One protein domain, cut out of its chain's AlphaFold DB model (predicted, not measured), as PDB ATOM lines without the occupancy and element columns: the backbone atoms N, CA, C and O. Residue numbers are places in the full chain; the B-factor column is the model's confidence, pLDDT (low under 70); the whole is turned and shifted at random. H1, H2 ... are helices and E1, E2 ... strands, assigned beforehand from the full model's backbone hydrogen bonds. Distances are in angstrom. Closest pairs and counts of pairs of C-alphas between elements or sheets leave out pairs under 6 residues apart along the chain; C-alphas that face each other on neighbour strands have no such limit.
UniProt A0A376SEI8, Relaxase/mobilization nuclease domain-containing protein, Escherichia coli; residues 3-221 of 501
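This is residues 3 to 221 of the 501 residues of the protein "Relaxase/mobilization nuclease domain-containing protein" of Escherichia coli (UniProt A0A376SEI8). A strongly twisted wall of six antiparallel strands, in the order E1 E2 E3 E5 E6 E4, stands between helices H1 and H4 on one face and H5 on the other, giving three layers. Beyond H5, H6 packs on it and the small hairpin E7 and E8 packs on H6; at the opposite end of the long axis H2 and H3 make a loose extension, where residues 39 to 47 and 58 to 64 stick out. The printed part has 219 residues with six named helices and eight named strands, in the order H1 H2 H3 E1 E2 E3 H4 E4 H5 E5 E6 H6 E7 E8, of mixed class. It is compact, with a radius of gyration of the C-alphas of 18.3 A, yet only just elongated, spanning 66 by 44 by 35 A.

The large sheet holds E1, residues 66 to 71; E2, 77 to 81; E3, 84 to 88; E5, 153 to 158; E6, 165 to 171, 19.9 A long; and E4, 117 to 123, 20.0 A. The helices are H1, residues 16 to 24, from C-alpha 16 at (115.440, 110.273, 79.504); H2, 31 to 38; H3, 49 to 61, 19.1 A; H4, 96 to 105; H5, 132 to 146, 21.1 A; and H6, 186 to 201, 21.8 A. E7, residues 210 to 213, and E8, 217 to 220, ending at C-alpha 220 (137.255, 129.442, 63.144), form a hairpin.

E1 E2 E3 are a meander, each strand the antiparallel neighbour of the one before, with N 69 and O 78 at 2.8 A and N 79 and O 86 at 2.9 A. Within hydrogen-bond range are N 155 and O 87, 2.8 A, across the antiparallel neighbours E3 and E5; N 154 and O 169, 2.8 A, across the hairpin E5 and E6; and N 166 and O 122, 2.7 A, across the antiparallel neighbours E6 and E4. E4, H5, E5 are a split strand-helix-strand unit, two strands running the same way with E6 between them, its crossover right-handed. H1, at a height over the sheet of 8.0 A, touches H4 at a shallow tilt of 28 degrees, opposite ways, closest at the C-alphas of Glu 17 and Ala 97, 5.0 A. H3 touches H1 with residues 49 to 50 alone, Phe 50 coming closest to Ser 21, their C-alphas 5.4 A apart. H2 is close to H3 but not clearly touching, with the C-alphas of Ser 37 and Tyr 56 closest at 7.2 A. H5, at a height of 9.2 A, touches H6, closest at the C-alphas of Thr 142 and Ala 193, 5.9 A; the tilt of 37 degrees is only just steep. H6 only grazes the large sheet, with residues 186 to 194, and its closest C-alpha to E7 is that of Arg 192, 5.5 A from Trp 210. In E7 and E8, N 213 and O 217 are 2.7 A apart. Every O i to N i+4 pair is within hydrogen-bond range in H1, H4, H5 and H6, against 2 of 4 in H2 and 8 of 9 in H3.

The C-alphas of Ala 42 and Gly 215, the two farthest apart, are 66.8 A apart. The printed part has no cut; the links H4 to E4 and E6 to H6 are long. The mean pLDDT of the printed part is 72.5, with 88 residues under 70, among them residues 7 to 67 and 211 to 221.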
ATOM      1  N   ALA A   3     133.749 116.382  69.478       85.19
ATOM      2  CA  ALA A   3     132.378 116.335  69.974       85.19
ATOM      3  C   ALA A   3     131.377 116.114  68.834       85.19
ATOM      4  O   ALA A   3     131.368 116.840  67.832       85.19
ATOM      5  N   VAL A   4     130.494 115.134  69.008       78.31
ATOM      6  CA  VAL A   4     129.491 114.737  68.015       78.31
ATOM      7  C   VAL A   4     128.105 114.792  68.638       78.31
ATOM      8  O   VAL A   4     127.904 114.341  69.758       78.31
ATOM      9  N   ILE A   5     127.135 115.328  67.898       80.25
ATOM     10  CA  ILE A   5     125.715 115.269  68.250       80.25
ATOM     11  C   ILE A   5     125.076 114.194  67.360       80.25
ATOM     12  O   ILE A   5     124.925 114.430  66.154       80.25
ATOM     13  N   PRO A   6     124.728 113.010  67.896       71.00
ATOM     14  CA  PRO A   6     124.080 111.966  67.115       71.00
ATOM     15  C   PRO A   6     122.743 112.436  66.539       71.00
ATOM     16  O   PRO A   6     122.022 113.245  67.130       71.00
ATOM     17  N   LYS A   7     122.384 111.918  65.359       62.72
ATOM     18  CA  LYS A   7     121.060 112.180  64.785       62.72
ATOM     19  C   LYS A   7     120.012 111.495  65.659       62.72
ATOM     20  O   LYS A   7     120.038 110.276  65.800       62.72
ATOM     21  N   LYS A   8     119.081 112.274  66.209       60.38
ATOM     22  CA  LYS A   8     117.949 111.728  66.967       60.38
ATOM     23  C   LYS A   8     117.079 110.824  66.096       60.38
ATOM     24  O   LYS A   8     116.962 111.030  64.881       60.38
ATOM     25  N   ARG A   9     116.430 109.850  66.739       50.34
ATOM     26  CA  ARG A   9     115.365 109.055  66.120       50.34
ATOM     27  C   ARG A   9     114.234 110.009  65.711       50.34
ATOM     28  O   ARG A   9     113.866 110.911  66.457       50.34
ATOM     29  N   ARG A  10     113.736 109.862  64.479       37.62
ATOM     30  CA  ARG A  10     112.730 110.766  63.876       37.62
ATOM     31  C   ARG A  10     111.317 110.596  64.451       37.62
ATOM     32  O   ARG A  10     110.415 111.305  64.027       37.62
ATOM     33  N   ASP A  11     111.125 109.652  65.362       47.69
ATOM     34  CA  ASP A  11     109.836 109.285  65.949       47.69
ATOM     35  C   ASP A  11     109.438 110.142  67.163       47.69
ATOM     36  O   ASP A  11     108.314 110.011  67.638       47.69
ATOM     37  N   GLY A  12     110.324 111.020  67.653       44.88
ATOM     38  CA  GLY A  12     110.035 111.958  68.746       44.88
ATOM     39  C   GLY A  12     109.905 111.311  70.129       44.88
ATOM     40  O   GLY A  12     109.442 111.961  71.058       44.88
ATOM     41  N   LYS A  13     110.303 110.040  70.279       47.09
ATOM     42  CA  LYS A  13     110.071 109.229  71.491       47.09
ATOM     43  C   LYS A  13     111.305 109.031  72.374       47.09
ATOM     44  O   LYS A  13     111.303 108.152  73.223       47.09
ATOM     45  N   SER A  14     112.378 109.793  72.166       54.62
ATOM     46  CA  SER A  14     113.601 109.635  72.966       54.62
ATOM     47  C   SER A  14     113.347 110.098  74.405       54.62
ATOM     48  O   SER A  14     113.351 111.298  74.665       54.62
ATOM     49  N   SER A  15     113.093 109.165  75.323       64.69
ATOM     50  CA  SER A  15     112.894 109.468  76.744       64.69
ATOM     51  C   SER A  15     114.235 109.590  77.480       64.69
ATOM     52  O   SER A  15     115.247 109.033  77.041       64.69
ATOM     53  N   PHE A  16     114.265 110.297  78.618       66.75
ATOM     54  CA  PHE A  16     115.440 110.273  79.504       66.75
ATOM     55  C   PHE A  16     115.774 108.850  79.952       66.75
ATOM     56  O   PHE A  16     116.937 108.532  80.150       66.75
ATOM     57  N   GLU A  17     114.776 107.981  80.050       63.50
ATOM     58  CA  GLU A  17     114.946 106.590  80.441       63.50
ATOM     59  C   GLU A  17     115.655 105.746  79.377       63.50
ATOM     60  O   GLU A  17     116.616 105.046  79.695       63.50
ATOM     61  N   ASP A  18     115.250 105.862  78.109       63.44
ATOM     62  CA  ASP A  18     115.939 105.191  77.002       63.44
ATOM     63  C   ASP A  18     117.379 105.686  76.876       63.44
ATOM     64  O   ASP A  18     118.284 104.902  76.600       63.44
ATOM     65  N   LEU A  19     117.596 106.985  77.102       64.25
ATOM     66  CA  LEU A  19     118.915 107.581  76.991       64.25
ATOM     67  C   LEU A  19     119.817 107.209  78.169       64.25
ATOM     68  O   LEU A  19     120.933 106.777  77.933       64.25
ATOM     69  N   VAL A  20     119.365 107.336  79.418       61.88
ATOM     70  CA  VAL A  20     120.165 106.966  80.601       61.88
ATOM     71  C   VAL A  20     120.479 105.470  80.588       61.88
ATOM     72  O   VAL A  20     121.609 105.096  80.892       61.88
ATOM     73  N   SER A  21     119.536 104.628  80.153       60.44
ATOM     74  CA  SER A  21     119.772 103.194  79.957       60.44
ATOM     75  C   SER A  21     120.817 102.924  78.873       60.44
ATOM     76  O   SER A  21     121.802 102.244  79.132       60.44
ATOM     77  N   TYR A  22     120.664 103.523  77.688       59.28
ATOM     78  CA  TYR A  22     121.628 103.383  76.592       59.28
ATOM     79  C   TYR A  22     123.026 103.900  76.957       59.28
ATOM     80  O   TYR A  22     124.032 103.332  76.564       59.28
ATOM     81  N   VAL A  23     123.092 104.991  77.715       57.44
ATOM     82  CA  VAL A  23     124.347 105.631  78.111       57.44
ATOM     83  C   VAL A  23     125.052 104.837  79.213       57.44
ATOM     84  O   VAL A  23     126.271 104.769  79.213       57.44
ATOM     85  N   SER A  24     124.324 104.205  80.132       57.41
ATOM     86  CA  SER A  24     124.924 103.578  81.323       57.41
ATOM     87  C   SER A  24     125.227 102.082  81.164       57.41
ATOM     88  O   SER A  24     125.780 101.481  82.082       57.41
ATOM     89  N   VAL A  25     124.865 101.471  80.033       56.72
ATOM     90  CA  VAL A  25     125.101 100.049  79.732       56.72
ATOM     91  C   VAL A  25     126.206  99.930  78.679       56.72
ATOM     92  O   VAL A  25     126.343 100.805  77.830       56.72
ATOM     93  N   ARG A  26     127.023  98.874  78.770       50.56
ATOM     94  CA  ARG A  26     128.080  98.567  77.794       50.56
ATOM     95  C   ARG A  26     127.483  98.016  76.493       50.56
ATOM     96  O   ARG A  26     126.494  97.284  76.549       50.56
ATOM     97  N   ASP A  27     128.095  98.318  75.345       45.19
ATOM     98  CA  ASP A  27     127.605  97.883  74.023       45.19
ATOM     99  C   ASP A  27     127.779  96.364  73.755       45.19
ATOM    100  O   ASP A  27     127.298  95.857  72.743       45.19
ATOM    101  N   ASP A  28     128.446  95.611  74.638       41.62
ATOM    102  CA  ASP A  28     128.741  94.176  74.490       41.62
ATOM    103  C   ASP A  28     127.632  93.225  74.992       41.62
ATOM    104  O   ASP A  28     127.750  92.011  74.828       41.62
ATOM    105  N   MET A  29     126.540  93.751  75.556       42.41
ATOM    106  CA  MET A  29     125.381  92.961  75.999       42.41
ATOM    107  C   MET A  29     124.474  92.598  74.812       42.41
ATOM    108  O   MET A  29     124.002  93.476  74.089       42.41
ATOM    109  N   THR A  30     124.196  91.308  74.610       40.25
ATOM    110  CA  THR A  30     123.364  90.841  73.483       40.25
ATOM    111  C   THR A  30     121.859  91.016  73.742       40.25
ATOM    112  O   THR A  30     121.391  90.886  74.872       40.25
ATOM    113  N   ASP A  31     121.063  91.250  72.686       41.38
ATOM    114  CA  ASP A  31     119.590  91.324  72.785       41.38
ATOM    115  C   ASP A  31     118.975  90.041  73.390       41.38
ATOM    116  O   ASP A  31     117.964  90.105  74.084       41.38
ATOM    117  N   GLU A  32     119.616  88.881  73.203       38.16
ATOM    118  CA  GLU A  32     119.197  87.595  73.778       38.16
ATOM    119  C   GLU A  32     119.455  87.505  75.295       38.16
ATOM    120  O   GLU A  32     118.609  86.991  76.032       38.16
ATOM    121  N   GLU A  33     120.568  88.058  75.796       43.09
ATOM    122  CA  GLU A  33     120.835  88.199  77.240       43.09
ATOM    123  C   GLU A  33     119.868  89.188  77.908       43.09
ATOM    124  O   GLU A  33     119.510  89.019  79.076       43.09
ATOM    125  N   LEU A  34     119.386  90.178  77.150       43.44
ATOM    126  CA  LEU A  34     118.360  91.131  77.576       43.44
ATOM    127  C   LEU A  34     116.947  90.498  77.599       43.44
ATOM    128  O   LEU A  34     116.174  90.787  78.518       43.44
ATOM    129  N   ASP A  35     116.618  89.608  76.651       39.28
ATOM    130  CA  ASP A  35     115.302  88.948  76.502       39.28
ATOM    131  C   ASP A  35     115.087  87.703  77.390       39.28
ATOM    132  O   ASP A  35     113.946  87.388  77.756       39.28
ATOM    133  N   LEU A  36     116.156  87.024  77.827       38.66
ATOM    134  CA  LEU A  36     116.102  85.897  78.784       38.66
ATOM    135  C   LEU A  36     115.528  86.289  80.164       38.66
ATOM    136  O   LEU A  36     115.169  85.429  80.967       38.66
ATOM    137  N   SER A  37     115.380  87.590  80.426       41.81
ATOM    138  CA  SER A  37     114.737  88.156  81.622       41.81
ATOM    139  C   SER A  37     113.199  88.053  81.623       41.81
ATOM    140  O   SER A  37     112.560  88.328  82.641       41.81
ATOM    141  N   SER A  38     112.584  87.656  80.501       40.47
ATOM    142  CA  SER A  38     111.126  87.646  80.301       40.47
ATOM    143  C   SER A  38     110.393  86.409  80.843       40.47
ATOM    144  O   SER A  38     109.176  86.450  81.046       40.47
ATOM    145  N   SER A  39     111.092  85.306  81.118       34.44
ATOM    146  CA  SER A  39     110.456  84.020  81.415       34.44
ATOM    147  C   SER A  39     110.382  83.696  82.909       34.44
ATOM    148  O   SER A  39     110.887  82.660  83.323       34.44
ATOM    149  N   SER A  40     109.740  84.550  83.716       40.59
ATOM    150  CA  SER A  40     108.985  84.115  84.913       40.59
ATOM    151  C   SER A  40     108.433  85.296  85.724       40.59
ATOM    152  O   SER A  40     109.104  85.793  86.623       40.59
ATOM    153  N   GLN A  41     107.190  85.693  85.437       30.62
ATOM    154  CA  GLN A  41     106.077  85.930  86.381       30.62
ATOM    155  C   GLN A  41     105.077  86.947  85.812       30.62
ATOM    156  O   GLN A  41     105.437  87.935  85.180       30.62
ATOM    157  N   ALA A  42     103.801  86.630  86.019       33.75
ATOM    158  CA  ALA A  42     102.631  87.276  85.449       33.75
ATOM    159  C   ALA A  42     102.409  88.728  85.920       33.75
ATOM    160  O   ALA A  42     102.771  89.096  87.034       33.75
ATOM    161  N   GLU A  43     101.769  89.497  85.030       36.56
ATOM    162  CA  GLU A  43     101.050  90.768  85.221       36.56
ATOM    163  C   GLU A  43     101.509  91.674  86.382       36.56
ATOM    164  O   GLU A  43     100.945  91.670  87.475       36.56
ATOM    165  N   GLN A  44     102.467  92.565  86.099       29.14
ATOM    166  CA  GLN A  44     102.643  93.819  86.842       29.14
ATOM    167  C   GLN A  44     102.738  95.013  85.878       29.14
ATOM    168  O   GLN A  44     103.247  94.855  84.763       29.14
ATOM    169  N   PRO A  45     102.237  96.204  86.271       30.72
ATOM    170  CA  PRO A  45     102.193  97.376  85.403       30.72
ATOM    171  C   PRO A  45     103.604  97.750  84.950       30.72
ATOM    172  O   PRO A  45     104.561  97.596  85.702       30.72
ATOM    173  N   HIS A  46     103.700  98.208  83.701       33.53
ATOM    174  CA  HIS A  46     104.900  98.484  82.909       33.53
ATOM    175  C   HIS A  46     106.098  99.059  83.705       33.53
ATOM    176  O   HIS A  46     106.370 100.257  83.657       33.53
ATOM    177  N   ARG A  47     106.854  98.199  84.409       36.97
ATOM    178  CA  ARG A  47     108.190  98.531  84.930       36.97
ATOM    179  C   ARG A  47     109.116  98.778  83.750       36.97
ATOM    180  O   ARG A  47     109.065  98.034  82.767       36.97
ATOM    181  N   SER A  48     109.921  99.822  83.838       48.25
ATOM    182  CA  SER A  48     110.739 100.317  82.742       48.25
ATOM    183  C   SER A  48     111.959  99.461  82.396       48.25
ATOM    184  O   SER A  48     112.416  98.651  83.198       48.25
ATOM    185  N   ARG A  49     112.526  99.649  81.195       41.44
ATOM    186  CA  ARG A  49     113.718  98.909  80.727       41.44
ATOM    187  C   ARG A  49     114.929  99.086  81.657       41.44
ATOM    188  O   ARG A  49     115.642  98.121  81.897       41.44
ATOM    189  N   PHE A  50     115.120 100.284  82.216       39.06
ATOM    190  CA  PHE A  50     116.207 100.593  83.152       39.06
ATOM    191  C   PHE A  50     116.022  99.899  84.513       39.06
ATOM    192  O   PHE A  50     116.944  99.255  85.004       39.06
ATOM    193  N   SER A  51     114.807  99.927  85.079       47.09
ATOM    194  CA  SER A  51     114.508  99.217  86.336       47.09
ATOM    195  C   SER A  51     114.654  97.697  86.203       47.09
ATOM    196  O   SER A  51     115.148  97.054  87.120       47.09
ATOM    197  N   ARG A  52     114.328  97.124  85.037       48.88
ATOM    198  CA  ARG A  52     114.563  95.698  84.740       48.88
ATOM    199  C   ARG A  52     116.046  95.334  84.643       48.88
ATOM    200  O   ARG A  52     116.424  94.262  85.102       48.88
ATOM    201  N   LEU A  53     116.877  96.211  84.074       47.81
ATOM    202  CA  LEU A  53     118.335  96.043  84.005       47.81
ATOM    203  C   LEU A  53     118.973  96.087  85.397       47.81
ATOM    204  O   LEU A  53     119.773  95.217  85.743       47.81
ATOM    205  N   VAL A  54     118.560  97.057  86.216       48.25
ATOM    206  CA  VAL A  54     118.976  97.170  87.619       48.25
ATOM    207  C   VAL A  54     118.526  95.939  88.419       48.25
ATOM    208  O   VAL A  54     119.336  95.379  89.155       48.25
ATOM    209  N   ASP A  55     117.294  95.453  88.221       43.75
ATOM    210  CA  ASP A  55     116.740  94.253  88.877       43.75
ATOM    211  C   ASP A  55     117.426  92.935  88.430       43.75
ATOM    212  O   ASP A  55     117.597  92.015  89.233       43.75
ATOM    213  N   TYR A  56     117.817  92.804  87.155       42.06
ATOM    214  CA  TYR A  56     118.519  91.623  86.624       42.06
ATOM    215  C   TYR A  56     119.953  91.532  87.154       42.06
ATOM    216  O   TYR A  56     120.387  90.485  87.643       42.06
ATOM    217  N   ALA A  57     120.679  92.645  87.113       41.34
ATOM    218  CA  ALA A  57     122.072  92.679  87.523       41.34
ATOM    219  C   ALA A  57     122.244  92.616  89.057       41.34
ATOM    220  O   ALA A  57     123.188  91.987  89.540       41.34
ATOM    221  N   THR A  58     121.276  93.124  89.834       43.44
ATOM    222  CA  THR A  58     121.202  92.879  91.290       43.44
ATOM    223  C   THR A  58     120.892  91.415  91.631       43.44
ATOM    224  O   THR A  58     121.471  90.880  92.580       43.44
ATOM    225  N   ARG A  59     120.054  90.723  90.840       44.31
ATOM    226  CA  ARG A  59     119.742  89.290  91.030       44.31
ATOM    227  C   ARG A  59     120.920  88.348  90.781       44.31
ATOM    228  O   ARG A  59     121.010  87.322  91.448       44.31
ATOM    229  N   LEU A  60     121.798  88.657  89.827       44.22
ATOM    230  CA  LEU A  60     122.892  87.762  89.423       44.22
ATOM    231  C   LEU A  60     124.078  87.735  90.392       44.22
ATOM    232  O   LEU A  60     124.833  86.763  90.377       44.22
ATOM    233  N   ARG A  61     124.286  88.783  91.201       43.44
ATOM    234  CA  ARG A  61     125.536  88.930  91.969       43.44
ATOM    235  C   ARG A  61     125.396  89.314  93.446       43.44
ATOM    236  O   ARG A  61     126.404  89.299  94.135       43.44
ATOM    237  N   ASN A  62     124.186  89.549  93.960       38.03
ATOM    238  CA  ASN A  62     123.898  89.607  95.404       38.03
ATOM    239  C   ASN A  62     124.736  90.622  96.236       38.03
ATOM    240  O   ASN A  62     125.045  90.351  97.395       38.03
ATOM    241  N   GLU A  63     125.083  91.791  95.681       45.56
ATOM    242  CA  GLU A  63     125.723  92.920  96.389       45.56
ATOM    243  C   GLU A  63     125.059  94.263  95.988       45.56
ATOM    244  O   GLU A  63     124.236  94.323  95.076       45.56
ATOM    245  N   SER A  64     125.347  95.357  96.698       49.75
ATOM    246  CA  SER A  64     124.889  96.714  96.352       49.75
ATOM    247  C   SER A  64     125.892  97.366  95.385       49.75
ATOM    248  O   SER A  64     127.013  97.669  95.790       49.75
ATOM    249  N   PHE A  65     125.506  97.532  94.112       58.12
ATOM    250  CA  PHE A  65     126.415  97.614  92.947       58.12
ATOM    251  C   PHE A  65     126.720  99.008  92.372       58.12
ATOM    252  O   PHE A  65     127.443  99.101  91.379       58.12
ATOM    253  N   VAL A  66     126.212 100.086  92.969       59.94
ATOM    254  CA  VAL A  66     126.673 101.445  92.653       59.94
ATOM    255  C   VAL A  66     127.697 101.838  93.697       59.94
ATOM    256  O   VAL A  66     127.367 102.096  94.853       59.94
ATOM    257  N   ALA A  67     128.964 101.828  93.293       69.12
ATOM    258  CA  ALA A  67     130.043 102.276  94.152       69.12
ATOM    259  C   ALA A  67     130.270 103.763  93.893       69.12
ATOM    260  O   ALA A  67     130.775 104.143  92.833       69.12
ATOM    261  N   LEU A  68     129.896 104.601  94.861       76.38
ATOM    262  CA  LEU A  68     130.364 105.980  94.901       76.38
ATOM    263  C   LEU A  68     131.896 105.953  94.964       76.38
ATOM    264  O   LEU A  68     132.471 105.377  95.886       76.38
ATOM    265  N   VAL A  69     132.540 106.528  93.951       81.94
ATOM    266  CA  VAL A  69     133.999 106.609  93.856       81.94
ATOM    267  C   VAL A  69     134.479 107.880  94.543       81.94
ATOM    268  O   VAL A  69     135.364 107.814  95.391       81.94
ATOM    269  N   ASP A  70     133.884 109.022  94.192       85.06
ATOM    270  CA  ASP A  70     134.221 110.325  94.763       85.06
ATOM    271  C   ASP A  70     133.057 111.319  94.598       85.06
ATOM    272  O   ASP A  70     132.156 111.120  93.778       85.06
ATOM    273  N   VAL A  71     133.092 112.415  95.355       86.94
ATOM    274  CA  VAL A  71     132.196 113.565  95.190       86.94
ATOM    275  C   VAL A  71     133.031 114.774  94.787       86.94
ATOM    276  O   VAL A  71     133.883 115.261  95.532       86.94
ATOM    277  N   MET A  72     132.772 115.282  93.587       87.19
ATOM    278  CA  MET A  72     133.505 116.398  93.008       87.19
ATOM    279  C   MET A  72     133.199 117.702  93.756       87.19
ATOM    280  O   MET A  72     132.184 117.851  94.433       87.19
ATOM    281  N   LYS A  73     134.069 118.706  93.599       81.88
ATOM    282  CA  LYS A  73     133.972 119.988  94.330       81.88
ATOM    283  C   LYS A  73     132.654 120.743  94.129       81.88
ATOM    284  O   LYS A  73     132.316 121.573  94.965       81.88
ATOM    285  N   ASP A  74     131.960 120.512  93.017       83.00
ATOM    286  CA  ASP A  74     130.667 121.131  92.704       83.00
ATOM    287  C   ASP A  74     129.460 120.279  93.137       83.00
ATOM    288  O   ASP A  74     128.329 120.613  92.796       83.00
ATOM    289  N   GLY A  75     129.690 119.196  93.890       84.00
ATOM    290  CA  GLY A  75     128.656 118.274  94.355       84.00
ATOM    291  C   GLY A  75     128.265 117.199  93.340       84.00
ATOM    292  O   GLY A  75     127.395 116.391  93.640       84.00
ATOM    293  N   CYS A  76     128.883 117.162  92.154       89.56
ATOM    294  CA  CYS A  76     128.683 116.062  91.215       89.56
ATOM    295  C   CYS A  76     129.255 114.755  91.774       89.56
ATOM    296  O   CYS A  76     130.397 114.714  92.231       89.56
ATOM    297  N   GLU A  77     128.487 113.677  91.672       89.81
ATOM    298  CA  GLU A  77     128.928 112.344  92.064       89.81
ATOM    299  C   GLU A  77     129.661 111.662  90.907       89.81
ATOM    300  O   GLU A  77     129.199 111.656  89.759       89.81
ATOM    301  N   TRP A  78     130.817 111.081  91.224       90.19
ATOM    302  CA  TRP A  78     131.511 110.116  90.387       90.19
ATOM    303  C   TRP A  78     131.192 108.725  90.925       90.19
ATOM    304  O   TRP A  78     131.618 108.349  92.016       90.19
ATOM    305  N   VAL A  79     130.459 107.947  90.136       85.12
ATOM    306  CA  VAL A  79     130.046 106.590  90.494       85.12
ATOM    307  C   VAL A  79     130.576 105.575  89.488       85.12
ATOM    308  O   VAL A  79     130.761 105.870  88.306       85.12
ATOM    309  N   ASN A  80     130.825 104.359  89.957       79.06
ATOM    310  CA  ASN A  80     131.057 103.206  89.101       79.06
ATOM    311  C   ASN A  80     129.771 102.378  89.043       79.06
ATOM    312  O   ASN A  80     129.320 101.852  90.062       79.06
ATOM    313  N   PHE A  81     129.193 102.284  87.847       71.06
ATOM    314  CA  PHE A  81     127.969 101.548  87.565       71.06
ATOM    315  C   PHE A  81     128.304 100.375  86.644       71.06
ATOM    316  O   PHE A  81     128.598 100.570  85.470       71.06
ATOM    317  N   TYR A  82     128.330  99.150  87.177       67.06
ATOM    318  CA  TYR A  82     128.657  97.933  86.411       67.06
ATOM    319  C   TYR A  82     129.979  98.000  85.618       67.06
ATOM    320  O   TYR A  82     130.093  97.483  84.507       67.06
ATOM    321  N   GLY A  83     131.011  98.634  86.181       66.75
ATOM    322  CA  GLY A  83     132.302  98.787  85.509       66.75
ATOM    323  C   GLY A  83     132.312  99.879  84.437       66.75
ATOM    324  O   GLY A  83     133.259  99.927  83.650       66.75
ATOM    325  N   VAL A  84     131.280 100.724  84.397       72.94
ATOM    326  CA  VAL A  84     131.201 101.954  83.608       72.94
ATOM    327  C   VAL A  84     131.370 103.136  84.557       72.94
ATOM    328  O   VAL A  84     130.708 103.233  85.590       72.94
ATOM    329  N   THR A  85     132.299 104.032  84.232       84.62
ATOM    330  CA  THR A  85     132.476 105.270  85.000       84.62
ATOM    331  C   THR A  85     131.386 106.255  84.609       84.62
ATOM    332  O   THR A  85     131.272 106.590  83.431       84.62
ATOM    333  N   CYS A  86     130.628 106.746  85.585       87.44
ATOM    334  CA  CYS A  86     129.566 107.719  85.374       87.44
ATOM    335  C   CYS A  86     129.782 108.979  86.220       87.44
ATOM    336  O   CYS A  86     130.227 108.903  87.365       87.44
ATOM    337  N   PHE A  87     129.410 110.133  85.665       91.94
ATOM    338  CA  PHE A  87     129.329 111.399  86.399       91.94
ATOM    339  C   PHE A  87     127.924 111.980  86.274       91.94
ATOM    340  O   PHE A  87     127.425 112.106  85.149       91.94
ATOM    341  N   HIS A  88     127.309 112.366  87.392       92.75
ATOM    342  CA  HIS A  88     125.980 112.983  87.412       92.75
ATOM    343  C   HIS A  88     125.794 113.971  88.567       92.75
ATOM    344  O   HIS A  88     126.490 113.926  89.577       92.75
ATOM    345  N   ASN A  89     124.804 114.848  88.428       92.94
ATOM    346  CA  ASN A  89     124.331 115.748  89.487       92.94
ATOM    347  C   ASN A  89     122.839 115.541  89.822       92.94
ATOM    348  O   ASN A  89     122.190 116.441  90.351       92.94
ATOM    349  N   CYS A  90     122.281 114.378  89.467       89.50
ATOM    350  CA  CYS A  90     120.957 113.937  89.919       89.50
ATOM    351  C   CYS A  90     121.014 113.359  91.344       89.50
ATOM    352  O   CYS A  90     122.106 113.124  91.854       89.50
ATOM    353  N   THR A  91     119.846 113.099  91.949       87.25
ATOM    354  CA  THR A  91     119.728 112.575  93.326       87.25
ATOM    355  C   THR A  91     120.473 111.257  93.506       87.25
ATOM    356  O   THR A  91     121.118 111.045  94.525       87.25
ATOM    357  N   SER A  92     120.376 110.378  92.512       83.81
ATOM    358  CA  SER A  92     121.224 109.206  92.343       83.81
ATOM    359  C   SER A  92     121.249 108.827  90.864       83.81
ATOM    360  O   SER A  92     120.430 109.315  90.074       83.81
ATOM    361  N   LEU A  93     122.172 107.953  90.460       79.19
ATOM    362  CA  LEU A  93     122.191 107.449  89.088       79.19
ATOM    363  C   LEU A  93     120.929 106.629  88.770       79.19
ATOM    364  O   LEU A  93     120.396 106.715  87.666       79.19
ATOM    365  N   GLU A  94     120.419 105.870  89.740       76.25
ATOM    366  CA  GLU A  94     119.248 105.007  89.583       76.25
ATOM    367  C   GLU A  94     117.949 105.798  89.402       76.25
ATOM    368  O   GLU A  94     117.067 105.382  88.649       76.25
ATOM    369  N   THR A  95     117.822 106.948  90.071       81.25
ATOM    370  CA  THR A  95     116.649 107.823  89.936       81.25
ATOM    371  C   THR A  95     116.828 108.894  88.868       81.25
ATOM    372  O   THR A  95     115.858 109.575  88.539       81.25
ATOM    373  N   ALA A  96     118.021 109.030  88.276       83.19
ATOM    374  CA  ALA A  96     118.365 110.138  87.388       83.19
ATOM    375  C   ALA A  96     117.359 110.345  86.249       83.19
ATOM    376  O   ALA A  96     116.960 111.476  85.982       83.19
ATOM    377  N   ALA A  97     116.904 109.268  85.602       78.81
ATOM    378  CA  ALA A  97     115.913 109.363  84.532       78.81
ATOM    379  C   ALA A  97     114.577 109.949  85.025       78.81
ATOM    380  O   ALA A  97     114.009 110.823  84.370       78.81
ATOM    381  N   ALA A  98     114.099 109.504  86.191       80.69
ATOM    382  CA  ALA A  98     112.867 110.002  86.798       80.69
ATOM    383  C   ALA A  98     113.015 111.456  87.274       80.69
ATOM    384  O   ALA A  98     112.115 112.264  87.044       80.69
ATOM    385  N   ASP A  99     114.160 111.804  87.865       86.38
ATOM    386  CA  ASP A  99     114.468 113.159  88.326       86.38
ATOM    387  C   ASP A  99     114.504 114.152  87.156       86.38
ATOM    388  O   ASP A  99     113.950 115.252  87.238       86.38
ATOM    389  N   MET A 100     115.141 113.766  86.047       86.62
ATOM    390  CA  MET A 100     115.243 114.590  84.841       86.62
ATOM    391  C   MET A 100     113.888 114.751  84.151       86.62
ATOM    392  O   MET A 100     113.528 115.854  83.740       86.62
ATOM    393  N   GLU A 101     113.105 113.676  84.072       86.94
ATOM    394  CA  GLU A 101     111.748 113.698  83.526       86.94
ATOM    395  C   GLU A 101     110.807 114.571  84.375       86.94
ATOM    396  O   GLU A 101     110.017 115.347  83.832       86.94
ATOM    397  N   TYR A 102     110.909 114.495  85.706       89.31
ATOM    398  CA  TYR A 102     110.119 115.325  86.614       89.31
ATOM    399  C   TYR A 102     110.354 116.816  86.357       89.31
ATOM    400  O   TYR A 102     109.391 117.559  86.152       89.31
ATOM    401  N   ILE A 103     111.620 117.243  86.290       89.88
ATOM    402  CA  ILE A 103     111.982 118.634  85.991       89.88
ATOM    403  C   ILE A 103     111.571 119.025  84.572       89.88
ATOM    404  O   ILE A 103     111.064 120.124  84.356       89.88
ATOM    405  N   ALA A 104     111.730 118.128  83.597       87.75
ATOM    406  CA  ALA A 104     111.338 118.404  82.221       87.75
ATOM    407  C   ALA A 104     109.837 118.711  82.073       87.75
ATOM    408  O   ALA A 104     109.464 119.574  81.277       87.75
ATOM    409  N   ARG A 105     108.974 118.079  82.881       87.31
ATOM    410  CA  ARG A 105     107.526 118.366  82.917       87.31
ATOM    411  C   ARG A 105     107.177 119.727  83.512       87.31
ATOM    412  O   ARG A 105     106.088 120.226  83.249       87.31
ATOM    413  N   GLN A 106     108.079 120.334  84.278       87.31
ATOM    414  CA  GLN A 106     107.896 121.679  84.837       87.31
ATOM    415  C   GLN A 106     108.307 122.792  83.853       87.31
ATOM    416  O   GLN A 106     108.364 123.961  84.231       87.31
ATOM    417  N   ALA A 107     108.609 122.456  82.593       87.38
ATOM    418  CA  ALA A 107     109.104 123.410  81.611       87.38
ATOM    419  C   ALA A 107     108.120 124.558  81.331       87.38
ATOM    420  O   ALA A 107     106.996 124.363  80.861       87.38
ATOM    421  N   HIS A 108     108.583 125.790  81.520       86.00
ATOM    422  CA  HIS A 108     107.847 126.980  81.122       86.00
ATOM    423  C   HIS A 108     107.871 127.166  79.603       86.00
ATOM    424  O   HIS A 108     108.915 127.047  78.957       86.00
ATOM    425  N   TYR A 109     106.715 127.528  79.038       79.38
ATOM    426  CA  TYR A 109     106.536 127.794  77.604       79.38
ATOM    427  C   TYR A 109     106.925 126.620  76.688       79.38
ATOM    428  O   TYR A 109     107.289 126.836  75.526       79.38
ATOM    429  N   ALA A 110     106.852 125.388  77.200       74.75
ATOM    430  CA  ALA A 110     106.996 124.195  76.381       74.75
ATOM    431  C   ALA A 110     105.885 124.144  75.322       74.75
ATOM    432  O   ALA A 110     104.727 124.473  75.580       74.75
ATOM    433  N   LYS A 111     106.270 123.757  74.111       71.94
ATOM    434  CA  LYS A 111     105.368 123.420  73.005       71.94
ATOM    435  C   LYS A 111     105.303 121.903  72.857       71.94
ATOM    436  O   LYS A 111     106.227 121.224  73.300       71.94
ATOM    437  N   ASP A 112     104.291 121.396  72.162       67.31
ATOM    438  CA  ASP A 112     104.089 119.954  71.941       67.31
ATOM    439  C   ASP A 112     105.291 119.246  71.276       67.31
ATOM    440  O   ASP A 112     105.464 118.042  71.429       67.31
ATOM    441  N   ASP A 113     106.153 119.981  70.566       68.12
ATOM    442  CA  ASP A 113     107.376 119.490  69.915       68.12
ATOM    443  C   ASP A 113     108.665 119.757  70.720       68.12
ATOM    444  O   ASP A 113     109.782 119.574  70.224       68.12
ATOM    445  N   THR A 114     108.542 120.238  71.960       69.50
ATOM    446  CA  THR A 114     109.693 120.587  72.792       69.50
ATOM    447  C   THR A 114     110.342 119.339  73.359       69.50
ATOM    448  O   THR A 114     109.834 118.720  74.282       69.50
ATOM    449  N   ASP A 115     111.521 119.018  72.837       80.44
ATOM    450  CA  ASP A 115     112.336 117.910  73.322       80.44
ATOM    451  C   ASP A 115     113.304 118.386  74.431       80.44
ATOM    452  O   ASP A 115     114.253 119.128  74.133       80.44
ATOM    453  N   PRO A 116     113.086 118.008  75.706       84.94
ATOM    454  CA  PRO A 116     113.921 118.430  76.828       84.94
ATOM    455  C   PRO A 116     115.268 117.699  76.865       84.94
ATOM    456  O   PRO A 116     116.190 118.157  77.533       84.94
ATOM    457  N   VAL A 117     115.424 116.598  76.134       84.25
ATOM    458  CA  VAL A 117     116.627 115.772  76.168       84.25
ATOM    459  C   VAL A 117     117.675 116.359  75.226       84.25
ATOM    460  O   VAL A 117     117.391 116.692  74.072       84.25
ATOM    461  N   PHE A 118     118.930 116.458  75.650       86.56
ATOM    462  CA  PHE A 118     120.047 116.694  74.737       86.56
ATOM    463  C   PHE A 118     121.157 115.681  74.972       86.56
ATOM    464  O   PHE A 118     121.549 115.431  76.106       86.56
ATOM    465  N   HIS A 119     121.650 115.100  73.880       84.94
ATOM    466  CA  HIS A 119     122.683 114.074  73.886       84.94
ATOM    467  C   HIS A 119     123.817 114.476  72.954       84.94
ATOM    468  O   HIS A 119     123.579 114.904  71.822       84.94
ATOM    469  N   TYR A 120     125.044 114.342  73.438       84.25
ATOM    470  CA  TYR A 120     126.249 114.473  72.635       84.25
ATOM    471  C   TYR A 120     127.325 113.530  73.164       84.25
ATOM    472  O   TYR A 120     127.262 113.071  74.303       84.25
ATOM    473  N   ILE A 121     128.300 113.232  72.317       84.62
ATOM    474  CA  ILE A 121     129.406 112.333  72.621       84.62
ATOM    475  C   ILE A 121     130.696 113.137  72.546       84.62
ATOM    476  O   ILE A 121     130.927 113.840  71.557       84.62
ATOM    477  N   LEU A 122     131.523 113.040  73.580       89.31
ATOM    478  CA  LEU A 122     132.914 113.481  73.556       89.31
ATOM    479  C   LEU A 122     133.796 112.275  73.267       89.31
ATOM    480  O   LEU A 122     133.598 111.230  73.870       89.31
ATOM    481  N   SER A 123     134.761 112.399  72.369       86.19
ATOM    482  CA  SER A 123     135.702 111.320  72.072       86.19
ATOM    483  C   SER A 123     137.141 111.814  72.066       86.19
ATOM    484  O   SER A 123     137.440 112.964  71.715       86.19
ATOM    485  N   TRP A 124     138.036 110.921  72.466       83.75
ATOM    486  CA  TRP A 124     139.477 111.129  72.448       83.75
ATOM    487  C   TRP A 124     140.106 110.290  71.345       83.75
ATOM    488  O   TRP A 124     139.480 109.379  70.808       83.75
ATOM    489  N   GLN A 125     141.328 110.633  70.953       76.69
ATOM    490  CA  GLN A 125     142.038 109.843  69.954       76.69
ATOM    491  C   GLN A 125     142.363 108.451  70.517       76.69
ATOM    492  O   GLN A 125     142.606 108.313  71.710       76.69
ATOM    493  N   SER A 126     142.418 107.423  69.665       76.56
ATOM    494  CA  SER A 126     142.572 106.013  70.090       76.56
ATOM    495  C   SER A 126     143.803 105.732  70.945       76.56
ATOM    496  O   SER A 126     143.820 104.779  71.720       76.56
ATOM    497  N   HIS A 127     144.845 106.546  70.800       74.56
ATOM    498  CA  HIS A 127     146.080 106.439  71.567       74.56
ATOM    499  C   HIS A 127     146.033 107.184  72.907       74.56
ATOM    500  O   HIS A 127     146.935 107.002  73.718       74.56
ATOM    501  N   GLU A 128     145.022 108.016  73.153       76.44
ATOM    502  CA  GLU A 128     144.870 108.794  74.382       76.44
ATOM    503  C   GLU A 128     144.105 108.005  75.448       76.44
ATOM    504  O   GLU A 128     143.125 107.317  75.163       76.44
ATOM    505  N   SER A 129     144.524 108.148  76.705       83.50
ATOM    506  CA  SER A 129     143.815 107.606  77.864       83.50
ATOM    507  C   SER A 129     143.573 108.711  78.900       83.50
ATOM    508  O   SER A 129     144.296 108.800  79.899       83.50
ATOM    509  N   PRO A 130     142.592 109.609  78.663       87.88
ATOM    510  CA  PRO A 130     142.291 110.694  79.592       87.88
ATOM    511  C   PRO A 130     141.946 110.145  80.981       87.88
ATOM    512  O   PRO A 130     141.290 109.111  81.132       87.88
ATOM    513  N   ARG A 131     142.415 110.843  82.016       86.94
ATOM    514  CA  ARG A 131     142.109 110.496  83.408       86.94
ATOM    515  C   ARG A 131     140.665 110.873  83.751       86.94
ATOM    516  O   ARG A 131     140.161 111.835  83.164       86.94
ATOM    517  N   PRO A 132     140.014 110.195  84.710       86.25
ATOM    518  CA  PRO A 132     138.639 110.505  85.102       86.25
ATOM    519  C   PRO A 132     138.403 111.981  85.429       86.25
ATOM    520  O   PRO A 132     137.407 112.551  85.002       86.25
ATOM    521  N   GLU A 133     139.356 112.647  86.078       88.31
ATOM    522  CA  GLU A 133     139.259 114.067  86.421       88.31
ATOM    523  C   GLU A 133     139.301 114.959  85.173       88.31
ATOM    524  O   GLU A 133     138.615 115.978  85.107       88.31
ATOM    525  N   GLN A 134     140.079 114.571  84.156       91.25
ATOM    526  CA  GLN A 134     140.133 115.274  82.871       91.25
ATOM    527  C   GLN A 134     138.873 115.016  82.042       91.25
ATOM    528  O   GLN A 134     138.406 115.917  81.345       91.25
ATOM    529  N   ILE A 135     138.315 113.804  82.121       92.31
ATOM    530  CA  ILE A 135     137.030 113.461  81.507       92.31
ATOM    531  C   ILE A 135     135.923 114.303  82.136       92.31
ATOM    532  O   ILE A 135     135.193 114.991  81.423       92.31
ATOM    533  N   TYR A 136     135.833 114.300  83.463       93.75
ATOM    534  CA  TYR A 136     134.867 115.088  84.210       93.75
ATOM    535  C   TYR A 136     135.005 116.583  83.895       93.75
ATOM    536  O   TYR A 136     134.024 117.225  83.521       93.75
ATOM    537  N   ASP A 137     136.222 117.137  83.943       94.94
ATOM    538  CA  ASP A 137     136.465 118.537  83.583       94.94
ATOM    539  C   ASP A 137     136.051 118.836  82.135       94.94
ATOM    540  O   ASP A 137     135.473 119.890  81.866       94.94
ATOM    541  N   SER A 138     136.264 117.892  81.215       95.81
ATOM    542  CA  SER A 138     135.814 118.011  79.826       95.81
ATOM    543  C   SER A 138     134.291 118.082  79.726       95.81
ATOM    544  O   SER A 138     133.778 118.999  79.088       95.81
ATOM    545  N   VAL A 139     133.569 117.182  80.404       96.25
ATOM    546  CA  VAL A 139     132.096 117.175  80.456       96.25
ATOM    547  C   VAL A 139     131.563 118.479  81.056       96.25
ATOM    548  O   VAL A 139     130.677 119.116  80.480       96.25
ATOM    549  N   ARG A 140     132.119 118.938  82.183       96.88
ATOM    550  CA  ARG A 140     131.696 120.194  82.822       96.88
ATOM    551  C   ARG A 140     132.006 121.412  81.951       96.88
ATOM    552  O   ARG A 140     131.163 122.303  81.826       96.88
ATOM    553  N   HIS A 141     133.170 121.455  81.300       97.19
ATOM    554  CA  HIS A 141     133.554 122.556  80.409       97.19
ATOM    555  C   HIS A 141     132.642 122.644  79.182       97.19
ATOM    556  O   HIS A 141     132.237 123.745  78.790       97.19
ATOM    557  N   THR A 142     132.248 121.510  78.595       97.06
ATOM    558  CA  THR A 142     131.311 121.496  77.462       97.06
ATOM    559  C   THR A 142     129.890 121.856  77.878       97.06
ATOM    560  O   THR A 142     129.256 122.659  77.188       97.06
ATOM    561  N   LEU A 143     129.405 121.371  79.028       96.56
ATOM    562  CA  LEU A 143     128.118 121.790  79.596       96.56
ATOM    563  C   LEU A 143     128.085 123.303  79.835       96.56
ATOM    564  O   LEU A 143     127.168 123.987  79.378       96.56
ATOM    565  N   LYS A 144     129.132 123.862  80.449       96.56
ATOM    566  CA  LYS A 144     129.265 125.308  80.655       96.56
ATOM    567  C   LYS A 144     129.279 126.083  79.340       96.56
ATOM    568  O   LYS A 144     128.572 127.079  79.210       96.56
ATOM    569  N   SER A 145     130.021 125.608  78.341       95.25
ATOM    570  CA  SER A 145     130.099 126.237  77.012       95.25
ATOM    571  C   SER A 145     128.752 126.258  76.279       95.25
ATOM    572  O   SER A 145     128.481 127.157  75.478       95.25
ATOM    573  N   LEU A 146     127.880 125.288  76.564       95.25
ATOM    574  CA  LEU A 146     126.510 125.232  76.058       95.25
ATOM    575  C   LEU A 146     125.522 126.096  76.860       95.25
ATOM    576  O   LEU A 146     124.406 126.321  76.388       95.25
ATOM    577  N   GLY A 147     125.924 126.627  78.018       95.19
ATOM    578  CA  GLY A 147     125.034 127.315  78.957       95.19
ATOM    579  C   GLY A 147     124.175 126.352  79.780       95.19
ATOM    580  O   GLY A 147     123.054 126.692  80.131       95.19
ATOM    581  N   LEU A 148     124.677 125.140  80.026       95.56
ATOM    582  CA  LEU A 148     124.007 124.051  80.743       95.56
ATOM    583  C   LEU A 148     124.754 123.670  82.036       95.56
ATOM    584  O   LEU A 148     124.692 122.523  82.465       95.56
ATOM    585  N   ALA A 149     125.522 124.592  82.627       94.75
ATOM    586  CA  ALA A 149     126.355 124.300  83.801       94.75
ATOM    587  C   ALA A 149     125.528 123.804  85.001       94.75
ATOM    588  O   ALA A 149     125.926 122.835  85.650       94.75
ATOM    589  N   ASP A 150     124.367 124.425  85.212       94.88
ATOM    590  CA  ASP A 150     123.471 124.200  86.357       94.88
ATOM    591  C   ASP A 150     122.284 123.283  86.005       94.88
ATOM    592  O   ASP A 150     121.294 123.200  86.725       94.88
ATOM    593  N   HIS A 151     122.357 122.602  84.859       94.75
ATOM    594  CA  HIS A 151     121.330 121.666  84.413       94.75
ATOM    595  C   HIS A 151     121.618 120.247  84.911       94.75
ATOM    596  O   HIS A 151     122.775 119.868  85.109       94.75
ATOM    597  N   GLN A 152     120.563 119.445  85.074       94.62
ATOM    598  CA  GLN A 152     120.709 118.023  85.385       94.62
ATOM    599  C   GLN A 152     121.370 117.294  84.216       94.62
ATOM    600  O   GLN A 152     120.972 117.485  83.060       94.62
ATOM    601  N   TYR A 153     122.346 116.440  84.501       94.00
ATOM    602  CA  TYR A 153     122.998 115.616  83.496       94.00
ATOM    603  C   TYR A 153     123.454 114.271  84.060       94.00
ATOM    604  O   TYR A 153     123.714 114.121  85.253       94.00
ATOM    605  N   VAL A 154     123.609 113.318  83.147       88.56
ATOM    606  CA  VAL A 154     124.289 112.042  83.351       88.56
ATOM    607  C   VAL A 154     125.307 111.887  82.230       88.56
ATOM    608  O   VAL A 154     125.017 112.167  81.065       88.56
ATOM    609  N   SER A 155     126.511 111.454  82.568       90.06
ATOM    610  CA  SER A 155     127.517 111.064  81.589       90.06
ATOM    611  C   SER A 155     128.090 109.702  81.919       90.06
ATOM    612  O   SER A 155     128.221 109.384  83.098       90.06
ATOM    613  N   ALA A 156     128.437 108.932  80.894       82.44
ATOM    614  CA  ALA A 156     129.031 107.612  81.039       82.44
ATOM    615  C   ALA A 156     130.215 107.447  80.090       82.44
ATOM    616  O   ALA A 156     130.156 107.862  78.928       82.44
ATOM    617  N   VAL A 157     131.289 106.865  80.615       83.12
ATOM    618  CA  VAL A 157     132.544 106.617  79.908       83.12
ATOM    619  C   VAL A 157     132.534 105.215  79.320       83.12
ATOM    620  O   VAL A 157     132.455 104.230  80.051       83.12
ATOM    621  N   HIS A 158     132.678 105.135  78.007       75.81
ATOM    622  CA  HIS A 158     132.719 103.900  77.241       75.81
ATOM    623  C   HIS A 158     134.125 103.681  76.665       75.81
ATOM    624  O   HIS A 158     134.778 104.609  76.171       75.81
ATOM    625  N   THR A 159     134.610 102.444  76.776       66.62
ATOM    626  CA  THR A 159     135.943 101.991  76.320       66.62
ATOM    627  C   THR A 159     135.864 100.751  75.427       66.62
ATOM    628  O   THR A 159     136.882 100.146  75.110       66.62
ATOM    629  N   ASP A 160     134.651 100.352  75.069       54.66
ATOM    630  CA  ASP A 160     134.260  99.172  74.293       54.66
ATOM    631  C   ASP A 160     134.439  99.340  72.773       54.66
ATOM    632  O   ASP A 160     134.374  98.364  72.028       54.66
ATOM    633  N   THR A 161     134.745 100.553  72.303       56.31
ATOM    634  CA  THR A 161     135.117 100.834  70.906       56.31
ATOM    635  C   THR A 161     136.582 101.267  70.769       56.31
ATOM    636  O   THR A 161     137.303 101.429  71.755       56.31
ATOM    637  N   ASP A 162     137.049 101.486  69.532       58.44
ATOM    638  CA  ASP A 162     138.440 101.877  69.227       58.44
ATOM    639  C   ASP A 162     138.935 103.118  70.001       58.44
ATOM    640  O   ASP A 162     140.137 103.255  70.247       58.44
ATOM    641  N   ASN A 163     138.023 104.022  70.381       69.19
ATOM    642  CA  ASN A 163     138.328 105.248  71.112       69.19
ATOM    643  C   ASN A 163     137.573 105.290  72.438       69.19
ATOM    644  O   ASN A 163     136.366 105.043  72.482       69.19
ATOM    645  N   LEU A 164     138.248 105.754  73.492       82.75
ATOM    646  CA  LEU A 164     137.547 106.184  74.695       82.75
ATOM    647  C   LEU A 164     136.608 107.335  74.327       82.75
ATOM    648  O   LEU A 164     137.016 108.330  73.712       82.75
ATOM    649  N   HIS A 165     135.344 107.191  74.697       83.44
ATOM    650  CA  HIS A 165     134.323 108.186  74.431       83.44
ATOM    651  C   HIS A 165     133.335 108.272  75.587       83.44
ATOM    652  O   HIS A 165     133.253 107.399  76.444       83.44
ATOM    653  N   VAL A 166     132.643 109.398  75.667       86.31
ATOM    654  CA  VAL A 166     131.772 109.741  76.779       86.31
ATOM    655  C   VAL A 166     130.463 110.226  76.225       86.31
ATOM    656  O   VAL A 166     130.404 111.252  75.544       86.31
ATOM    657  N   HIS A 167     129.412 109.493  76.542       86.19
ATOM    658  CA  HIS A 167     128.057 109.910  76.257       86.19
ATOM    659  C   HIS A 167     127.619 110.894  77.335       86.19
ATOM    660  O   HIS A 167     127.768 110.619  78.521       86.19
ATOM    661  N   VAL A 168     127.072 112.039  76.933       87.94
ATOM    662  CA  VAL A 168     126.548 113.056  77.848       87.94
ATOM    663  C   VAL A 168     125.082 113.294  77.529       87.94
ATOM    664  O   VAL A 168     124.743 113.791  76.453       87.94
ATOM    665  N   ALA A 169     124.221 112.944  78.475       87.44
ATOM    666  CA  ALA A 169     122.793 113.207  78.475       87.44
ATOM    667  C   ALA A 169     122.501 114.376  79.422       87.44
ATOM    668  O   ALA A 169     122.847 114.322  80.596       87.44
ATOM    669  N   VAL A 170     121.866 115.440  78.937       91.00
ATOM    670  CA  VAL A 170     121.553 116.631  79.740       91.00
ATOM    671  C   VAL A 170     120.103 117.053  79.548       91.00
ATOM    672  O   VAL A 170     119.571 117.019  78.434       91.00
ATOM    673  N   ASN A 171     119.466 117.467  80.642       91.50
ATOM    674  CA  ASN A 171     118.150 118.083  80.621       91.50
ATOM    675  C   ASN A 171     118.281 119.548  80.196       91.50
ATOM    676  O   ASN A 171     118.931 120.352  80.854       91.50
ATOM    677  N   ARG A 172     117.652 119.927  79.089       91.69
ATOM    678  CA  ARG A 172     117.645 121.306  78.587       91.69
ATOM    679  C   ARG A 172     116.787 122.236  79.433       91.69
ATOM    680  O   ARG A 172     116.897 123.445  79.254       91.69
ATOM    681  N   VAL A 173     115.921 121.707  80.289       92.00
ATOM    682  CA  VAL A 173     115.101 122.492  81.213       92.00
ATOM    683  C   VAL A 173     115.932 122.784  82.453       92.00
ATOM    684  O   VAL A 173     116.535 121.883  83.031       92.00
ATOM    685  N   HIS A 174     116.024 124.056  82.819       94.12
ATOM    686  CA  HIS A 174     116.769 124.468  84.001       94.12
ATOM    687  C   HIS A 174     115.995 124.065  85.269       94.12
ATOM    688  O   HIS A 174     114.820 124.426  85.368       94.12
ATOM    689  N   PRO A 175     116.620 123.393  86.253       92.81
ATOM    690  CA  PRO A 175     115.910 122.848  87.414       92.81
ATOM    691  C   PRO A 175     115.238 123.918  88.279       92.81
ATOM    692  O   PRO A 175     114.102 123.735  88.694       92.81
ATOM    693  N   GLU A 176     115.899 125.058  88.506       92.81
ATOM    694  CA  GLU A 176     115.320 126.138  89.324       92.81
ATOM    695  C   GLU A 176     114.355 127.052  88.562       92.81
ATOM    696  O   GLU A 176     113.318 127.447  89.086       92.81
ATOM    697  N   THR A 177     114.701 127.435  87.329       92.75
ATOM    698  CA  THR A 177     113.952 128.468  86.603       92.75
ATOM    699  C   THR A 177     112.872 127.908  85.686       92.75
ATOM    700  O   THR A 177     112.095 128.687  85.148       92.75
ATOM    701  N   GLY A 178     112.852 126.595  85.429       91.00
ATOM    702  CA  GLY A 178     111.914 125.946  84.509       91.00
ATOM    703  C   GLY A 178     112.086 126.342  83.036       91.00
ATOM    704  O   GLY A 178     111.350 125.857  82.177       91.00
ATOM    705  N   TYR A 179     113.039 127.213  82.692       90.69
ATOM    706  CA  TYR A 179     113.233 127.659  81.314       90.69
ATOM    707  C   TYR A 179     114.013 126.643  80.483       90.69
ATOM    708  O   TYR A 179     115.022 126.075  80.908       90.69
ATOM    709  N   LEU A 180     113.570 126.472  79.239       88.88
ATOM    710  CA  LEU A 180     114.246 125.645  78.251       88.88
ATOM    711  C   LEU A 180     115.448 126.380  77.636       88.88
ATOM    712  O   LEU A 180     115.303 127.429  77.001       88.88
ATOM    713  N   ASN A 181     116.625 125.765  77.704       90.31
ATOM    714  CA  ASN A 181     117.809 126.233  76.997       90.31
ATOM    715  C   ASN A 181     117.686 125.985  75.475       90.31
ATOM    716  O   ASN A 181     117.392 124.876  74.992       90.31
ATOM    717  N   ARG A 182     117.923 127.046  74.691       84.75
ATOM    718  CA  ARG A 182     118.025 126.988  73.228       84.75
ATOM    719  C   ARG A 182     119.472 126.720  72.822       84.75
ATOM    720  O   ARG A 182     120.333 127.592  72.891       84.75
ATOM    721  N   LEU A 183     119.707 125.526  72.290       85.38
ATOM    722  CA  LEU A 183     121.025 125.028  71.890       85.38
ATOM    723  C   LEU A 183     121.495 125.561  70.525       85.38
ATOM    724  O   LEU A 183     122.034 124.827  69.698       85.38
ATOM    725  N   SER A 184     121.287 126.853  70.265       82.19
ATOM    726  CA  SER A 184     121.760 127.499  69.041       82.19
ATOM    727  C   SER A 184     123.280 127.391  68.937       82.19
ATOM    728  O   SER A 184     124.002 127.689  69.895       82.19
ATOM    729  N   TRP A 185     123.753 126.984  67.755       83.06
ATOM    730  CA  TRP A 185     125.176 126.807  67.451       83.06
ATOM    731  C   TRP A 185     125.890 125.798  68.367       83.06
ATOM    732  O   TRP A 185     127.099 125.894  68.566       83.06
ATOM    733  N   SER A 186     125.166 124.818  68.922       86.06
ATOM    734  CA  SER A 186     125.714 123.807  69.839       86.06
ATOM    735  C   SER A 186     126.936 123.081  69.278       86.06
ATOM    736  O   SER A 186     127.947 123.001  69.966       86.06
ATOM    737  N   GLN A 187     126.901 122.650  68.013       83.50
ATOM    738  CA  GLN A 187     128.046 122.001  67.359       83.50
ATOM    739  C   GLN A 187     129.292 122.901  67.332       83.50
ATOM    740  O   GLN A 187     130.419 122.428  67.469       83.50
ATOM    741  N   GLU A 188     129.109 124.209  67.165       83.62
ATOM    742  CA  GLU A 188     130.215 125.165  67.091       83.62
ATOM    743  C   GLU A 188     130.758 125.514  68.472       83.62
ATOM    744  O   GLU A 188     131.972 125.626  68.634       83.62
ATOM    745  N   LYS A 189     129.871 125.643  69.465       90.56
ATOM    746  CA  LYS A 189     130.237 125.806  70.876       90.56
ATOM    747  C   LYS A 189     131.027 124.596  71.371       90.56
ATOM    748  O   LYS A 189     132.097 124.774  71.941       90.56
ATOM    749  N   LEU A 190     130.550 123.385  71.075       89.44
ATOM    750  CA  LEU A 190     131.237 122.135  71.400       89.44
ATOM    751  C   LEU A 190     132.592 122.035  70.697       89.44
ATOM    752  O   LEU A 190     133.597 121.784  71.348       89.44
ATOM    753  N   SER A 191     132.657 122.316  69.390       85.06
ATOM    754  CA  SER A 191     133.929 122.280  68.662       85.06
ATOM    755  C   SER A 191     134.954 123.269  69.221       85.06
ATOM    756  O   SER A 191     136.137 122.939  69.265       85.06
ATOM    757  N   ARG A 192     134.531 124.465  69.650       86.50
ATOM    758  CA  ARG A 192     135.424 125.424  70.310       86.50
ATOM    759  C   ARG A 192     135.876 124.920  71.680       86.50
ATOM    760  O   ARG A 192     137.067 124.973  71.965       86.50
ATOM    761  N   ALA A 193     134.949 124.400  72.482       93.00
ATOM    762  CA  ALA A 193     135.234 123.843  73.799       93.00
ATOM    763  C   ALA A 193     136.250 122.688  73.723       93.00
ATOM    764  O   ALA A 193     137.170 122.643  74.532       93.00
ATOM    765  N   CYS A 194     136.167 121.820  72.707       87.50
ATOM    766  CA  CYS A 194     137.177 120.783  72.463       87.50
ATOM    767  C   CYS A 194     138.574 121.370  72.220       87.50
ATOM    768  O   CYS A 194     139.542 120.859  72.768       87.50
ATOM    769  N   ARG A 195     138.701 122.463  71.448       84.00
ATOM    770  CA  ARG A 195     139.999 123.137  71.254       84.00
ATOM    771  C   ARG A 195     140.528 123.733  72.560       84.00
ATOM    772  O   ARG A 195     141.713 123.640  72.849       84.00
ATOM    773  N   GLU A 196     139.660 124.326  73.371       86.44
ATOM    774  CA  GLU A 196     140.049 124.861  74.683       86.44
ATOM    775  C   GLU A 196     140.545 123.743  75.617       86.44
ATOM    776  O   GLU A 196     141.580 123.897  76.267       86.44
ATOM    777  N   LEU A 197     139.861 122.596  75.623       89.69
ATOM    778  CA  LEU A 197     140.230 121.415  76.408       89.69
ATOM    779  C   LEU A 197     141.520 120.752  75.923       89.69
ATOM    780  O   LEU A 197     142.315 120.314  76.748       89.69
ATOM    781  N   GLU A 198     141.772 120.732  74.615       81.69
ATOM    782  CA  GLU A 198     143.041 120.254  74.057       81.69
ATOM    783  C   GLU A 198     144.230 121.067  74.564       81.69
ATOM    784  O   GLU A 198     145.206 120.486  75.027       81.69
ATOM    785  N   LEU A 199     144.129 122.402  74.565       78.44
ATOM    786  CA  LEU A 199     145.188 123.256  75.118       78.44
ATOM    787  C   LEU A 199     145.336 123.083  76.630       78.44
ATOM    788  O   LEU A 199     146.450 123.153  77.148       78.44
ATOM    789  N   LYS A 200     144.219 122.890  77.338       84.69
ATOM    790  CA  LYS A 200     144.199 122.758  78.798       84.69
ATOM    791  C   LYS A 200     144.835 121.450  79.271       84.69
ATOM    792  O   LYS A 200     145.615 121.476  80.218       84.69
ATOM    793  N   HIS A 201     144.502 120.335  78.624       81.19
ATOM    794  CA  HIS A 201     144.875 118.979  79.054       81.19
ATOM    795  C   HIS A 201     145.983 118.336  78.217       81.19
ATOM    796  O   HIS A 201     146.358 117.191  78.474       81.19
ATOM    797  N   GLY A 202     146.495 119.050  77.212       74.00
ATOM    798  CA  GLY A 202     147.478 118.506  76.277       74.00
ATOM    799  C   GLY A 202     146.909 117.358  75.442       74.00
ATOM    800  O   GLY A 202     147.617 116.390  75.183       74.00
ATOM    801  N   PHE A 203     145.621 117.427  75.082       79.94
ATOM    802  CA  PHE A 203     145.030 116.445  74.173       79.94
ATOM    803  C   PHE A 203     145.432 116.738  72.726       79.94
ATOM    804  O   PHE A 203     145.565 117.894  72.315       79.94
ATOM    805  N   ALA A 204     145.535 115.684  71.926       69.69
ATOM    806  CA  ALA A 204     145.789 115.761  70.505       69.69
ATOM    807  C   ALA A 204     144.664 116.539  69.786       69.69
ATOM    808  O   ALA A 204     143.476 116.215  69.951       69.69
ATOM    809  N   PRO A 205     145.012 117.536  68.946       67.00
ATOM    810  CA  PRO A 205     144.042 118.249  68.126       67.00
ATOM    811  C   PRO A 205     143.252 117.346  67.180       67.00
ATOM    812  O   PRO A 205     143.832 116.530  66.466       67.00
ATOM    813  N   ASP A 206     141.936 117.554  67.116       66.06
ATOM    814  CA  ASP A 206     141.027 116.779  66.257       66.06
ATOM    815  C   ASP A 206     140.243 117.645  65.252       66.06
ATOM    816  O   ASP A 206     140.411 118.862  65.153       66.06
ATOM    817  N   ASN A 207     139.335 117.035  64.490       61.69
ATOM    818  CA  ASN A 207     138.433 117.743  63.595       61.69
ATOM    819  C   ASN A 207     137.434 118.617  64.347       61.69
ATOM    820  O   ASN A 207     137.193 118.472  65.539       61.69
ATOM    821  N   GLY A 208     136.926 119.615  63.636       64.44
ATOM    822  CA  GLY A 208     136.096 120.668  64.196       64.44
ATOM    823  C   GLY A 208     136.049 121.885  63.286       64.44
ATOM    824  O   GLY A 208     136.882 122.050  62.391       64.44
ATOM    825  N   CYS A 209     135.061 122.750  63.503       68.31
ATOM    826  CA  CYS A 209     134.973 124.042  62.826       68.31
ATOM    827  C   CYS A 209     135.893 125.101  63.459       68.31
ATOM    828  O   CYS A 209     136.085 126.160  62.861       68.31
ATOM    829  N   TRP A 210     136.493 124.798  64.614       70.75
ATOM    830  CA  TRP A 210     137.543 125.575  65.274       70.75
ATOM    831  C   TRP A 210     138.874 124.819  65.275       70.75
ATOM    832  O   TRP A 210     138.898 123.590  65.397       70.75
ATOM    833  N   VAL A 211     139.977 125.553  65.131       66.94
ATOM    834  CA  VAL A 211     141.343 125.018  65.015       66.94
ATOM    835  C   VAL A 211     142.342 125.858  65.796       66.94
ATOM    836  O   VAL A 211     142.102 127.043  66.045       66.94
ATOM    837  N   HIS A 212     143.472 125.247  66.144       59.34
ATOM    838  CA  HIS A 212     144.618 125.951  66.713       59.34
ATOM    839  C   HIS A 212     145.346 126.752  65.637       59.34
ATOM    840  O   HIS A 212     145.611 126.262  64.540       59.34
ATOM    841  N   ALA A 213     145.688 127.986  65.974       50.66
ATOM    842  CA  ALA A 213     146.568 128.872  65.235       50.66
ATOM    843  C   ALA A 213     147.834 129.144  66.070       50.66
ATOM    844  O   ALA A 213     147.809 128.965  67.294       50.66
ATOM    845  N   PRO A 214     148.934 129.605  65.441       46.41
ATOM    846  CA  PRO A 214     150.181 129.896  66.143       46.41
ATOM    847  C   PRO A 214     149.979 130.755  67.399       46.41
ATOM    848  O   PRO A 214     149.220 131.730  67.383       46.41
ATOM    849  N   GLY A 215     150.669 130.384  68.481       49.66
ATOM    850  CA  GLY A 215     150.555 131.047  69.784       49.66
ATOM    851  C   GLY A 215     149.329 130.626  70.605       49.66
ATOM    852  O   GLY A 215     148.780 131.457  71.320       49.66
ATOM    853  N   ASN A 216     148.883 129.366  70.494       57.59
ATOM    854  CA  ASN A 216     147.746 128.796  71.239       57.59
ATOM    855  C   ASN A 216     146.421 129.553  71.037       57.59
ATOM    856  O   ASN A 216     145.563 129.604  71.918       57.59
ATOM    857  N   ARG A 217     146.245 130.169  69.865       64.69
ATOM    858  CA  ARG A 217     145.012 130.882  69.517       64.69
ATOM    859  C   ARG A 217     144.001 129.908  68.929       64.69
ATOM    860  O   ARG A 217     144.365 129.082  68.104       64.69
ATOM    861  N   ILE A 218     142.722 130.060  69.264       69.00
ATOM    862  CA  ILE A 218     141.638 129.257  68.682       69.00
ATOM    863  C   ILE A 218     140.897 130.107  67.652       69.00
ATOM    864  O   ILE A 218     140.345 131.159  67.981       69.00
ATOM    865  N   VAL A 219     140.895 129.670  66.392       65.69
ATOM    866  CA  VAL A 219     140.292 130.398  65.266       65.69
ATOM    867  C   VAL A 219     139.289 129.526  64.519       65.69
ATOM    868  O   VAL A 219     139.405 128.301  64.484       65.69
ATOM    869  N   ARG A 220     138.261 130.152  63.940       69.69
ATOM    870  CA  ARG A 220     137.255 129.442  63.144       69.69
ATOM    871  C   ARG A 220     137.842 129.127  61.772       69.69
ATOM    872  O   ARG A 220     138.396 130.023  61.139       69.69
ATOM    873  N   LYS A 221     137.650 127.898  61.288       63.34
ATOM    874  CA  LYS A 221     138.017 127.509  59.922       63.34
ATOM    875  C   LYS A 221     137.335 128.437  58.916       63.34
ATOM    876  O   LYS A 221     136.105 128.610  58.926       63.34
TER     877      LYS A 221